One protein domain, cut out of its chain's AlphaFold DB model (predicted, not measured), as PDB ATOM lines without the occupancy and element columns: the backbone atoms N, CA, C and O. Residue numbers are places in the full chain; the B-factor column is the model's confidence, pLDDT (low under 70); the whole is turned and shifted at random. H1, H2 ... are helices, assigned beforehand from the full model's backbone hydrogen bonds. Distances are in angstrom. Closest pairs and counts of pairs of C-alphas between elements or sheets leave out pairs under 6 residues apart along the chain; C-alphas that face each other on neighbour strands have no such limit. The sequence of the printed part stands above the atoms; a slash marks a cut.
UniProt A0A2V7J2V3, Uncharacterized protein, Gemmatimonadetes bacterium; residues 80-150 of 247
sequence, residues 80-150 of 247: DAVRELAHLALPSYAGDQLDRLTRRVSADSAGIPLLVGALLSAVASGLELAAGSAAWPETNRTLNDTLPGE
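AT A GLANCE: This is residues 80 to 150 of the 247 residues of an uncharacterized protein of Gemmatimonadetes bacterium (UniProt A0A2V7J2V3). Three crossed helices, H1, H2 and H3, pack together with their centres in a triangle, and a long tail with no named element, residues 125 to 150, swings out round Ala 131 and folds back. The 71 printed residues, all helix in class, hold H1, H2 and H3 in that order and no named strand. The whole is compact, radius of gyration of the C-alphas 10.8 A, spanning 29 by 26 by 22 A.

HOW THE PARTS SIT: H2, residues 95 to 109, touches H1, residues 80 to 89, only just about perpendicular at 72 degrees; the closest C-alphas, of Thr 102 and Arg 83, are 5.2 A apart. With residues 105 to 109 alone, H2 touches residues 115 to 120 alone of H3, residues 113 to 124, at a steep tilt of 47 degrees, opposite ways; closest are the C-alphas of Ser 109 and Leu 115, 5.1 A. H1 and H3 touch at a steep tilt of 38 degrees, the same way, closest at C-alphas 86 and 120, 6.4 A. In H1, H2 and H3 every O i to N i+4 pair is within hydrogen-bond range.

IN THESE COORDINATES: H2 measures 21.2 A, H3 16.2 A and H1 14.2 A from first to last C-alpha. H1 begins at C-alpha 80 (-16.851, 20.258, 27.176); H3 ends at C-alpha 124 (-32.262, 30.945, 23.652).

THE WHOLE: The C-alphas farthest apart, of Asp 80 and Ala 131, are 30.4 A apart. The printed part has no cut, and both links between helices are tight. The pLDDT is under 70 at residues 126 to 135 and 141 to 150.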
ATOM      1  N   ASP A  80     -16.315  20.323  25.807       96.62
ATOM      2  CA  ASP A  80     -16.851  20.258  27.176       96.62
ATOM      3  C   ASP A  80     -17.258  21.637  27.716       96.62
ATOM      4  O   ASP A  80     -18.336  21.792  28.289       96.62
ATOM      5  N   ALA A  81     -16.437  22.663  27.478       97.31
ATOM      6  CA  ALA A  81     -16.748  24.032  27.883       97.31
ATOM      7  C   ALA A  81     -17.916  24.609  27.063       97.31
ATOM      8  O   ALA A  81     -18.780  25.299  27.603       97.31
ATOM      9  N   VAL A  82     -17.989  24.293  25.762       97.50
ATOM     10  CA  VAL A  82     -19.142  24.658  24.920       97.50
ATOM     11  C   VAL A  82     -20.414  23.976  25.424       97.50
ATOM     12  O   VAL A  82     -21.459  24.623  25.495       97.50
ATOM     13  N   ARG A  83     -20.335  22.701  25.816       97.06
ATOM     14  CA  ARG A  83     -21.454  21.940  26.383       97.06
ATOM     15  C   ARG A  83     -21.955  22.556  27.684       97.06
ATOM     16  O   ARG A  83     -23.165  22.671  27.873       97.06
ATOM     17  N   GLU A  84     -21.042  22.952  28.567       97.19
ATOM     18  CA  GLU A  84     -21.373  23.617  29.830       97.19
ATOM     19  C   GLU A  84     -22.104  24.941  29.576       97.19
ATOM     20  O   GLU A  84     -23.195  25.154  30.104       97.19
ATOM     21  N   LEU A  85     -21.574  25.786  28.686       96.88
ATOM     22  CA  LEU A  85     -22.234  27.034  28.294       96.88
ATOM     23  C   LEU A  85     -23.599  26.793  27.646       96.88
ATOM     24  O   LEU A  85     -24.546  27.528  27.922       96.88
ATOM     25  N   ALA A  86     -23.722  25.763  26.807       94.75
ATOM     26  CA  ALA A  86     -24.985  25.397  26.180       94.75
ATOM     27  C   ALA A  86     -26.032  24.986  27.222       94.75
ATOM     28  O   ALA A  86     -27.176  25.426  27.140       94.75
ATOM     29  N   HIS A  87     -25.636  24.205  28.229       94.56
ATOM     30  CA  HIS A  87     -26.524  23.809  29.320       94.56
ATOM     31  C   HIS A  87     -26.958  25.003  30.182       94.56
ATOM     32  O   HIS A  87     -28.128  25.102  30.543       94.56
ATOM     33  N   LEU A  88     -26.040  25.933  30.469       94.62
ATOM     34  CA  LEU A  88     -26.344  27.162  31.206       94.62
ATOM     35  C   LEU A  88     -27.299  28.081  30.431       94.62
ATOM     36  O   LEU A  88     -28.223  28.642  31.018       94.62
ATOM     37  N   ALA A  89     -27.087  28.233  29.122       91.69
ATOM     38  CA  ALA A  89     -27.903  29.097  28.271       91.69
ATOM     39  C   ALA A  89     -29.291  28.505  27.983       91.69
ATOM     40  O   ALA A  89     -30.268  29.246  27.863       91.69
ATOM     41  N   LEU A  90     -29.383  27.178  27.866       90.56
ATOM     42  CA  LEU A  90     -30.597  26.450  27.504       90.56
ATOM     43  C   LEU A  90     -30.840  25.287  28.485       90.56
ATOM     44  O   LEU A  90     -30.679  24.125  28.111       90.56
ATOM     45  N   PRO A  91     -31.284  25.553  29.729       90.12
ATOM     46  CA  PRO A  91     -31.465  24.505  30.742       90.12
ATOM     47  C   PRO A  91     -32.492  23.426  30.367       90.12
ATOM     48  O   PRO A  91     -32.480  22.335  30.932       90.12
ATOM     49  N   SER A  92     -33.391  23.718  29.419       88.12
ATOM     50  CA  SER A  92     -34.365  22.760  28.880       88.12
ATOM     51  C   SER A  92     -33.754  21.741  27.912       88.12
ATOM     52  O   SER A  92     -34.369  20.708  27.651       88.12
ATOM     53  N   TYR A  93     -32.558  22.003  27.379       88.69
ATOM     54  CA  TYR A  93     -31.840  21.079  26.510       88.69
ATOM     55  C   TYR A  93     -31.103  20.034  27.356       88.69
ATOM     56  O   TYR A  93     -30.244  20.364  28.175       88.69
ATOM     57  N   ALA A  94     -31.402  18.753  27.124       87.69
ATOM     58  CA  ALA A  94     -30.810  17.637  27.860       87.69
ATOM     59  C   ALA A  94     -30.494  16.440  26.950       87.69
ATOM     60  O   ALA A  94     -31.015  16.324  25.838       87.69
ATOM     61  N   GLY A  95     -29.640  15.533  27.439       90.69
ATOM     62  CA  GLY A  95     -29.264  14.302  26.734       90.69
ATOM     63  C   GLY A  95     -28.769  14.559  25.307       90.69
ATOM     64  O   GLY A  95     -28.025  15.507  25.065       90.69
ATOM     65  N   ASP A  96     -29.242  13.752  24.355       89.50
ATOM     66  CA  ASP A  96     -28.864  13.847  22.937       89.50
ATOM     67  C   ASP A  96     -29.136  15.233  22.320       89.50
ATOM     68  O   ASP A  96     -28.404  15.684  21.441       89.50
ATOM     69  N   GLN A  97     -30.150  15.959  22.794       87.62
ATOM     70  CA  GLN A  97     -30.442  17.301  22.291       87.62
ATOM     71  C   GLN A  97     -29.322  18.292  22.639       87.62
ATOM     72  O   GLN A  97     -28.912  19.085  21.788       87.62
ATOM     73  N   LEU A  98     -28.788  18.213  23.861       90.75
ATOM     74  CA  LEU A  98     -27.638  19.011  24.281       90.75
ATOM     75  C   LEU A  98     -26.371  18.596  23.517       90.75
ATOM     76  O   LEU A  98     -25.601  19.460  23.102       90.75
ATOM     77  N   ASP A  99     -26.183  17.299  23.258       92.50
ATOM     78  CA  ASP A  99     -25.049  16.776  22.478       92.50
ATOM     79  C   ASP A  99     -25.073  17.286  21.034       92.50
ATOM     80  O   ASP A  99     -24.041  17.632  20.454       92.50
ATOM     81  N   ARG A 100     -26.259  17.323  20.417       90.62
ATOM     82  CA  ARG A 100     -26.443  17.839  19.055       90.62
ATOM     83  C   ARG A 100     -26.212  19.345  19.002       90.62
ATOM     84  O   ARG A 100     -25.487  19.792  18.114       90.62
ATOM     85  N   LEU A 101     -26.754  20.098  19.960       90.44
ATOM     86  CA  LEU A 101     -26.513  21.536  20.077       90.44
ATOM     87  C   LEU A 101     -25.021  21.840  20.251       90.44
ATOM     88  O   LEU A 101     -24.480  22.653  19.508       90.44
ATOM     89  N   THR A 102     -24.354  21.147  21.173       94.19
ATOM     90  CA  THR A 102     -22.922  21.321  21.459       94.19
ATOM     91  C   THR A 102     -22.088  21.101  20.205       94.19
ATOM     92  O   THR A 102     -21.341  21.990  19.802       94.19
ATOM     93  N   ARG A 103     -22.264  19.957  19.528       91.94
ATOM     94  CA  ARG A 103     -21.536  19.653  18.287       91.94
ATOM     95  C   ARG A 103     -21.757  20.719  17.227       91.94
ATOM     96  O   ARG A 103     -20.813  21.090  16.529       91.94
ATOM     97  N   ARG A 104     -22.988  21.222  17.103       89.31
ATOM     98  CA  ARG A 104     -23.290  22.215  16.079       89.31
ATOM     99  C   ARG A 104     -22.707  23.585  16.397       89.31
ATOM    100  O   ARG A 104     -22.079  24.185  15.530       89.31
ATOM    101  N   VAL A 105     -22.851  24.052  17.633       91.62
ATOM    102  CA  VAL A 105     -22.249  25.311  18.083       91.62
ATOM    103  C   VAL A 105     -20.731  25.247  17.941       91.62
ATOM    104  O   VAL A 105     -20.151  26.176  17.387       91.62
ATOM    105  N   SER A 106     -20.091  24.146  18.341       92.56
ATOM    106  CA  SER A 106     -18.650  23.934  18.156       92.56
ATOM    107  C   SER A 106     -18.234  23.996  16.685       92.56
ATOM    108  O   SER A 106     -17.287  24.706  16.360       92.56
ATOM    109  N   ALA A 107     -18.956  23.325  15.782       88.56
ATOM    110  CA  ALA A 107     -18.652  23.350  14.349       88.56
ATOM    111  C   ALA A 107     -18.825  24.747  13.724       88.56
ATOM    112  O   ALA A 107     -18.037  25.159  12.874       88.56
ATOM    113  N   ASP A 108     -19.844  25.491  14.151       89.38
ATOM    114  CA  ASP A 108     -20.175  26.787  13.558       89.38
ATOM    115  C   ASP A 108     -19.303  27.924  14.091       89.38
ATOM    116  O   ASP A 108     -18.986  28.852  13.345       89.38
ATOM    117  N   SER A 109     -18.895  27.837  15.359       91.75
ATOM    118  CA  SER A 109     -18.093  28.851  16.055       91.75
ATOM    119  C   SER A 109     -16.600  28.543  16.126       91.75
ATOM    120  O   SER A 109     -15.837  29.428  16.507       91.75
ATOM    121  N   ALA A 110     -16.187  27.302  15.854       92.25
ATOM    122  CA  ALA A 110     -14.850  26.788  16.166       92.25
ATOM    123  C   ALA A 110     -14.438  26.968  17.642       92.25
ATOM    124  O   ALA A 110     -13.259  27.143  17.959       92.25
ATOM    125  N   GLY A 111     -15.419  27.003  18.552       93.75
ATOM    126  CA  GLY A 111     -15.199  27.260  19.974       93.75
ATOM    127  C   GLY A 111     -14.808  28.706  20.299       93.75
ATOM    128  O   GLY A 111     -14.450  28.989  21.441       93.75
ATOM    129  N   ILE A 112     -14.859  29.638  19.341       92.38
ATOM    130  CA  ILE A 112     -14.555  31.054  19.589       92.38
ATOM    131  C   ILE A 112     -15.607  31.606  20.568       92.38
ATOM    132  O   ILE A 112     -16.782  31.662  20.194       92.38
ATOM    133  N   PRO A 113     -15.229  32.048  21.790       93.12
ATOM    134  CA  PRO A 113     -16.191  32.391  22.844       93.12
ATOM    135  C   PRO A 113     -17.271  33.391  22.412       93.12
ATOM    136  O   PRO A 113     -18.446  33.204  22.719       93.12
ATOM    137  N   LEU A 114     -16.883  34.418  21.645       90.19
ATOM    138  CA  LEU A 114     -17.807  35.422  21.109       90.19
ATOM    139  C   LEU A 114     -18.896  34.790  20.230       90.19
ATOM    140  O   LEU A 114     -20.070  35.128  20.358       90.19
ATOM    141  N   LEU A 115     -18.508  33.868  19.347       91.62
ATOM    142  CA  LEU A 115     -19.432  33.192  18.442       91.62
ATOM    143  C   LEU A 115     -20.269  32.155  19.190       91.62
ATOM    144  O   LEU A 115     -21.475  32.110  18.984       91.62
ATOM    145  N   VAL A 116     -19.671  31.376  20.095       93.75
ATOM    146  CA  VAL A 116     -20.400  30.422  20.953       93.75
ATOM    147  C   VAL A 116     -21.533  31.132  21.694       93.75
ATOM    148  O   VAL A 116     -22.686  30.716  21.592       93.75
ATOM    149  N   GLY A 117     -21.231  32.241  22.376       91.94
ATOM    150  CA  GLY A 117     -22.230  33.025  23.101       91.94
ATOM    151  C   GLY A 117     -23.313  33.596  22.184       91.94
ATOM    152  O   GLY A 117     -24.494  33.518  22.513       91.94
ATOM    153  N   ALA A 118     -22.928  34.106  21.011       89.56
ATOM    154  CA  ALA A 118     -23.873  34.628  20.030       89.56
ATOM    155  C   ALA A 118     -24.841  33.552  19.516       89.56
ATOM    156  O   ALA A 118     -26.045  33.787  19.493       89.56
ATOM    157  N   LEU A 119     -24.336  32.368  19.154       88.88
ATOM    158  CA  LEU A 119     -25.156  31.251  18.670       88.88
ATOM    159  C   LEU A 119     -26.098  30.736  19.770       88.88
ATOM    160  O   LEU A 119     -27.278  30.516  19.512       88.88
ATOM    161  N   LEU A 120     -25.607  30.580  21.002       90.44
ATOM    162  CA  LEU A 120     -26.433  30.125  22.124       90.44
ATOM    163  C   LEU A 120     -27.510  31.147  22.503       90.44
ATOM    164  O   LEU A 120     -28.661  30.771  22.714       90.44
ATOM    165  N   SER A 121     -27.164  32.436  22.544       86.75
ATOM    166  CA  SER A 121     -28.116  33.519  22.814       86.75
ATOM    167  C   SER A 121     -29.188  33.620  21.730       86.75
ATOM    168  O   SER A 121     -30.363  33.814  22.048       86.75
ATOM    169  N   ALA A 122     -28.800  33.433  20.468       82.69
ATOM    170  CA  ALA A 122     -29.702  33.389  19.329       82.69
ATOM    171  C   ALA A 122     -30.745  32.265  19.504       82.69
ATOM    172  O   ALA A 122     -31.947  32.520  19.443       82.69
ATOM    173  N   VAL A 123     -30.303  31.042  19.824       82.25
ATOM    174  CA  VAL A 123     -31.205  29.904  20.083       82.25
ATOM    175  C   VAL A 123     -32.089  30.149  21.316       82.25
ATOM    176  O   VAL A 123     -33.294  29.910  21.264       82.25
ATOM    177  N   ALA A 124     -31.527  30.671  22.412       82.94
ATOM    178  CA  ALA A 124     -32.262  30.945  23.652       82.94
ATOM    179  C   ALA A 124     -33.333  32.036  23.508       82.94
ATOM    180  O   ALA A 124     -34.352  31.988  24.194       82.94
ATOM    181  N   SER A 125     -33.140  32.988  22.593       77.56
ATOM    182  CA  SER A 125     -34.091  34.081  22.342       77.56
ATOM    183  C   SER A 125     -35.321  33.648  21.535       77.56
ATOM    184  O   SER A 125     -36.109  34.494  21.118       77.56
ATOM    185  N   GLY A 126     -35.511  32.340  21.324       64.81
ATOM    186  CA  GLY A 126     -36.698  31.803  20.668       64.81
ATOM    187  C   GLY A 126     -36.705  32.038  19.165       64.81
ATOM    188  O   GLY A 126     -37.781  32.221  18.597       64.81
ATOM    189  N   LEU A 127     -35.524  32.033  18.529       59.84
ATOM    190  CA  LEU A 127     -35.428  31.962  17.072       59.84
ATOM    191  C   LEU A 127     -36.396  30.899  16.560       59.84
ATOM    192  O   LEU A 127     -36.417  29.789  17.097       59.84
ATOM    193  N   GLU A 128     -37.220  31.285  15.581       48.06
ATOM    194  CA  GLU A 128     -38.255  30.451  14.975       48.06
ATOM    195  C   GLU A 128     -37.609  29.188  14.400       48.06
ATOM    196  O   GLU A 128     -37.234  29.113  13.229       48.06
ATOM    197  N   LEU A 129     -37.460  28.176  15.256       52.62
ATOM    198  CA  LEU A 129     -37.302  26.789  14.870       52.62
ATOM    199  C   LEU A 129     -38.379  26.560  13.818       52.62
ATOM    200  O   LEU A 129     -39.558  26.723  14.140       52.62
ATOM    201  N   ALA A 130     -37.966  26.310  12.569       48.19
ATOM    202  CA  ALA A 130     -38.853  26.251  11.410       48.19
ATOM    203  C   ALA A 130     -40.192  25.620  11.808       48.19
ATOM    204  O   ALA A 130     -40.188  24.538  12.401       48.19
ATOM    205  N   ALA A 131     -41.293  26.344  11.576       41.28
ATOM    206  CA  ALA A 131     -42.605  26.063  12.158       41.28
ATOM    207  C   ALA A 131     -42.907  24.551  12.205       41.28
ATOM    208  O   ALA A 131     -43.185  23.932  11.177       41.28
ATOM    209  N   GLY A 132     -42.810  23.959  13.403       50.66
ATOM    210  CA  GLY A 132     -42.997  22.521  13.640       50.66
ATOM    211  C   GLY A 132     -41.776  21.743  14.155       50.66
ATOM    212  O   GLY A 132     -41.935  20.575  14.511       50.66
ATOM    213  N   SER A 133     -40.582  22.340  14.243       54.69
ATOM    214  CA  SER A 133     -39.396  21.678  14.811       54.69
ATOM    215  C   SER A 133     -39.367  21.749  16.345       54.69
ATOM    216  O   SER A 133     -39.526  22.812  16.938       54.69
ATOM    217  N   ALA A 134     -39.168  20.595  16.997       59.94
ATOM    218  CA  ALA A 134     -39.205  20.455  18.457       59.94
ATOM    219  C   ALA A 134     -37.967  21.036  19.174       59.94
ATOM    220  O   ALA A 134     -38.052  21.359  20.357       59.94
ATOM    221  N   ALA A 135     -36.828  21.143  18.477       69.31
ATOM    222  CA  ALA A 135     -35.571  21.724  18.954       69.31
ATOM    223  C   ALA A 135     -34.547  21.760  17.808       69.31
ATOM    224  O   ALA A 135     -34.442  20.786  17.063       69.31
ATOM    225  N   TRP A 136     -33.752  22.828  17.704       71.62
ATOM    226  CA  TRP A 136     -32.577  22.869  16.822       71.62
ATOM    227  C   TRP A 136     -31.316  22.450  17.581       71.62
ATOM    228  O   TRP A 136     -31.171  22.861  18.738       71.62
ATOM    229  N   PRO A 137     -30.375  21.725  16.948       78.44
ATOM    230  CA  PRO A 137     -30.459  21.136  15.599       78.44
ATOM    231  C   PRO A 137     -31.520  20.030  15.504       78.44
ATOM    232  O   PRO A 137     -31.889  19.481  16.539       78.44
ATOM    233  N   GLU A 138     -31.997  19.664  14.310       74.44
ATOM    234  CA  GLU A 138     -32.929  18.537  14.120       74.44
ATOM    235  C   GLU A 138     -32.216  17.179  14.233       74.44
ATOM    236  O   GLU A 138     -31.001  17.038  14.024       74.44
ATOM    237  N   THR A 139     -32.958  16.137  14.619       72.06
ATOM    238  CA  THR A 139     -32.398  14.781  14.725       72.06
ATOM    239  C   THR A 139     -31.986  14.312  13.329       72.06
ATOM    240  O   THR A 139     -32.729  14.491  12.370       72.06
ATOM    241  N   ASN A 140     -30.797  13.716  13.201       70.75
ATOM    242  CA  ASN A 140     -30.189  13.289  11.929       70.75
ATOM    243  C   ASN A 140     -29.812  14.412  10.940       70.75
ATOM    244  O   ASN A 140     -29.396  14.105   9.822       70.75
ATOM    245  N   ARG A 141     -29.891  15.693  11.329       69.00
ATOM    246  CA  ARG A 141     -29.462  16.822  10.481       69.00
ATOM    247  C   ARG A 141     -28.378  17.710  11.080       69.00
ATOM    248  O   ARG A 141     -27.949  18.660  10.436       69.00
ATOM    249  N   THR A 142     -27.822  17.341  12.233       66.56
ATOM    250  CA  THR A 142     -26.771  18.092  12.943       66.56
ATOM    251  C   THR A 142     -25.596  18.539  12.060       66.56
ATOM    252  O   THR A 142     -25.028  19.604  12.281       66.56
ATOM    253  N   LEU A 143     -25.220  17.747  11.048       60.75
ATOM    254  CA  LEU A 143     -24.119  18.078  10.132       60.75
ATOM    255  C   LEU A 143     -24.488  19.159   9.105       60.75
ATOM    256  O   LEU A 143     -23.627  19.944   8.711       60.75
ATOM    257  N   ASN A 144     -25.760  19.259   8.722       61.53
ATOM    258  CA  ASN A 144     -26.221  20.135   7.644       61.53
ATOM    259  C   ASN A 144     -26.983  21.368   8.155       61.53
ATOM    260  O   ASN A 144     -26.977  22.389   7.475       61.53
ATOM    261  N   ASP A 145     -27.583  21.304   9.345       63.91
ATOM    262  CA  ASP A 145     -28.437  22.365   9.891       63.91
ATOM    263  C   ASP A 145     -27.652  23.611  10.290       63.91
ATOM    264  O   ASP A 145     -27.118  23.690  11.390       63.91
ATOM    265  N   THR A 146     -27.608  24.618   9.426       63.34
ATOM    266  CA  THR A 146     -27.145  25.975   9.757       63.34
ATOM    267  C   THR A 146     -27.861  26.538  10.983       63.34
ATOM    268  O   THR A 146     -28.993  26.140  11.264       63.34
ATOM    269  N   LEU A 147     -27.213  27.470  11.704       65.88
ATOM    270  CA  LEU A 147     -27.890  28.279  12.723       65.88
ATOM    271  C   LEU A 147     -29.249  28.745  12.163       65.88
ATOM    272  O   LEU A 147     -29.279  29.298  11.059       65.88
ATOM    273  N   PRO A 148     -30.364  28.521  12.877       56.91
ATOM    274  CA  PRO A 148     -31.676  28.900  12.403       56.91
ATOM    275  C   PRO A 148     -31.851  30.383  12.726       56.91
ATOM    276  O   PRO A 148     -32.382  30.715  13.774       56.91
ATOM    277  N   GLY A 149     -31.328  31.278  11.887       61.53
ATOM    278  CA  GLY A 149     -31.454  32.728  12.067       61.53
ATOM    279  C   GLY A 149     -30.182  33.515  11.775       61.53
ATOM    280  O   GLY A 149     -29.147  32.959  11.409       61.53
ATOM    281  N   GLU A 150     -30.273  34.834  11.927       69.88
ATOM    282  CA  GLU A 150     -29.135  35.735  11.744       69.88
ATOM    283  C   GLU A 150     -28.356  35.921  13.051       69.88
ATOM    284  O   GLU A 150     -28.921  35.927  14.145       69.88
TER     285      GLU A 150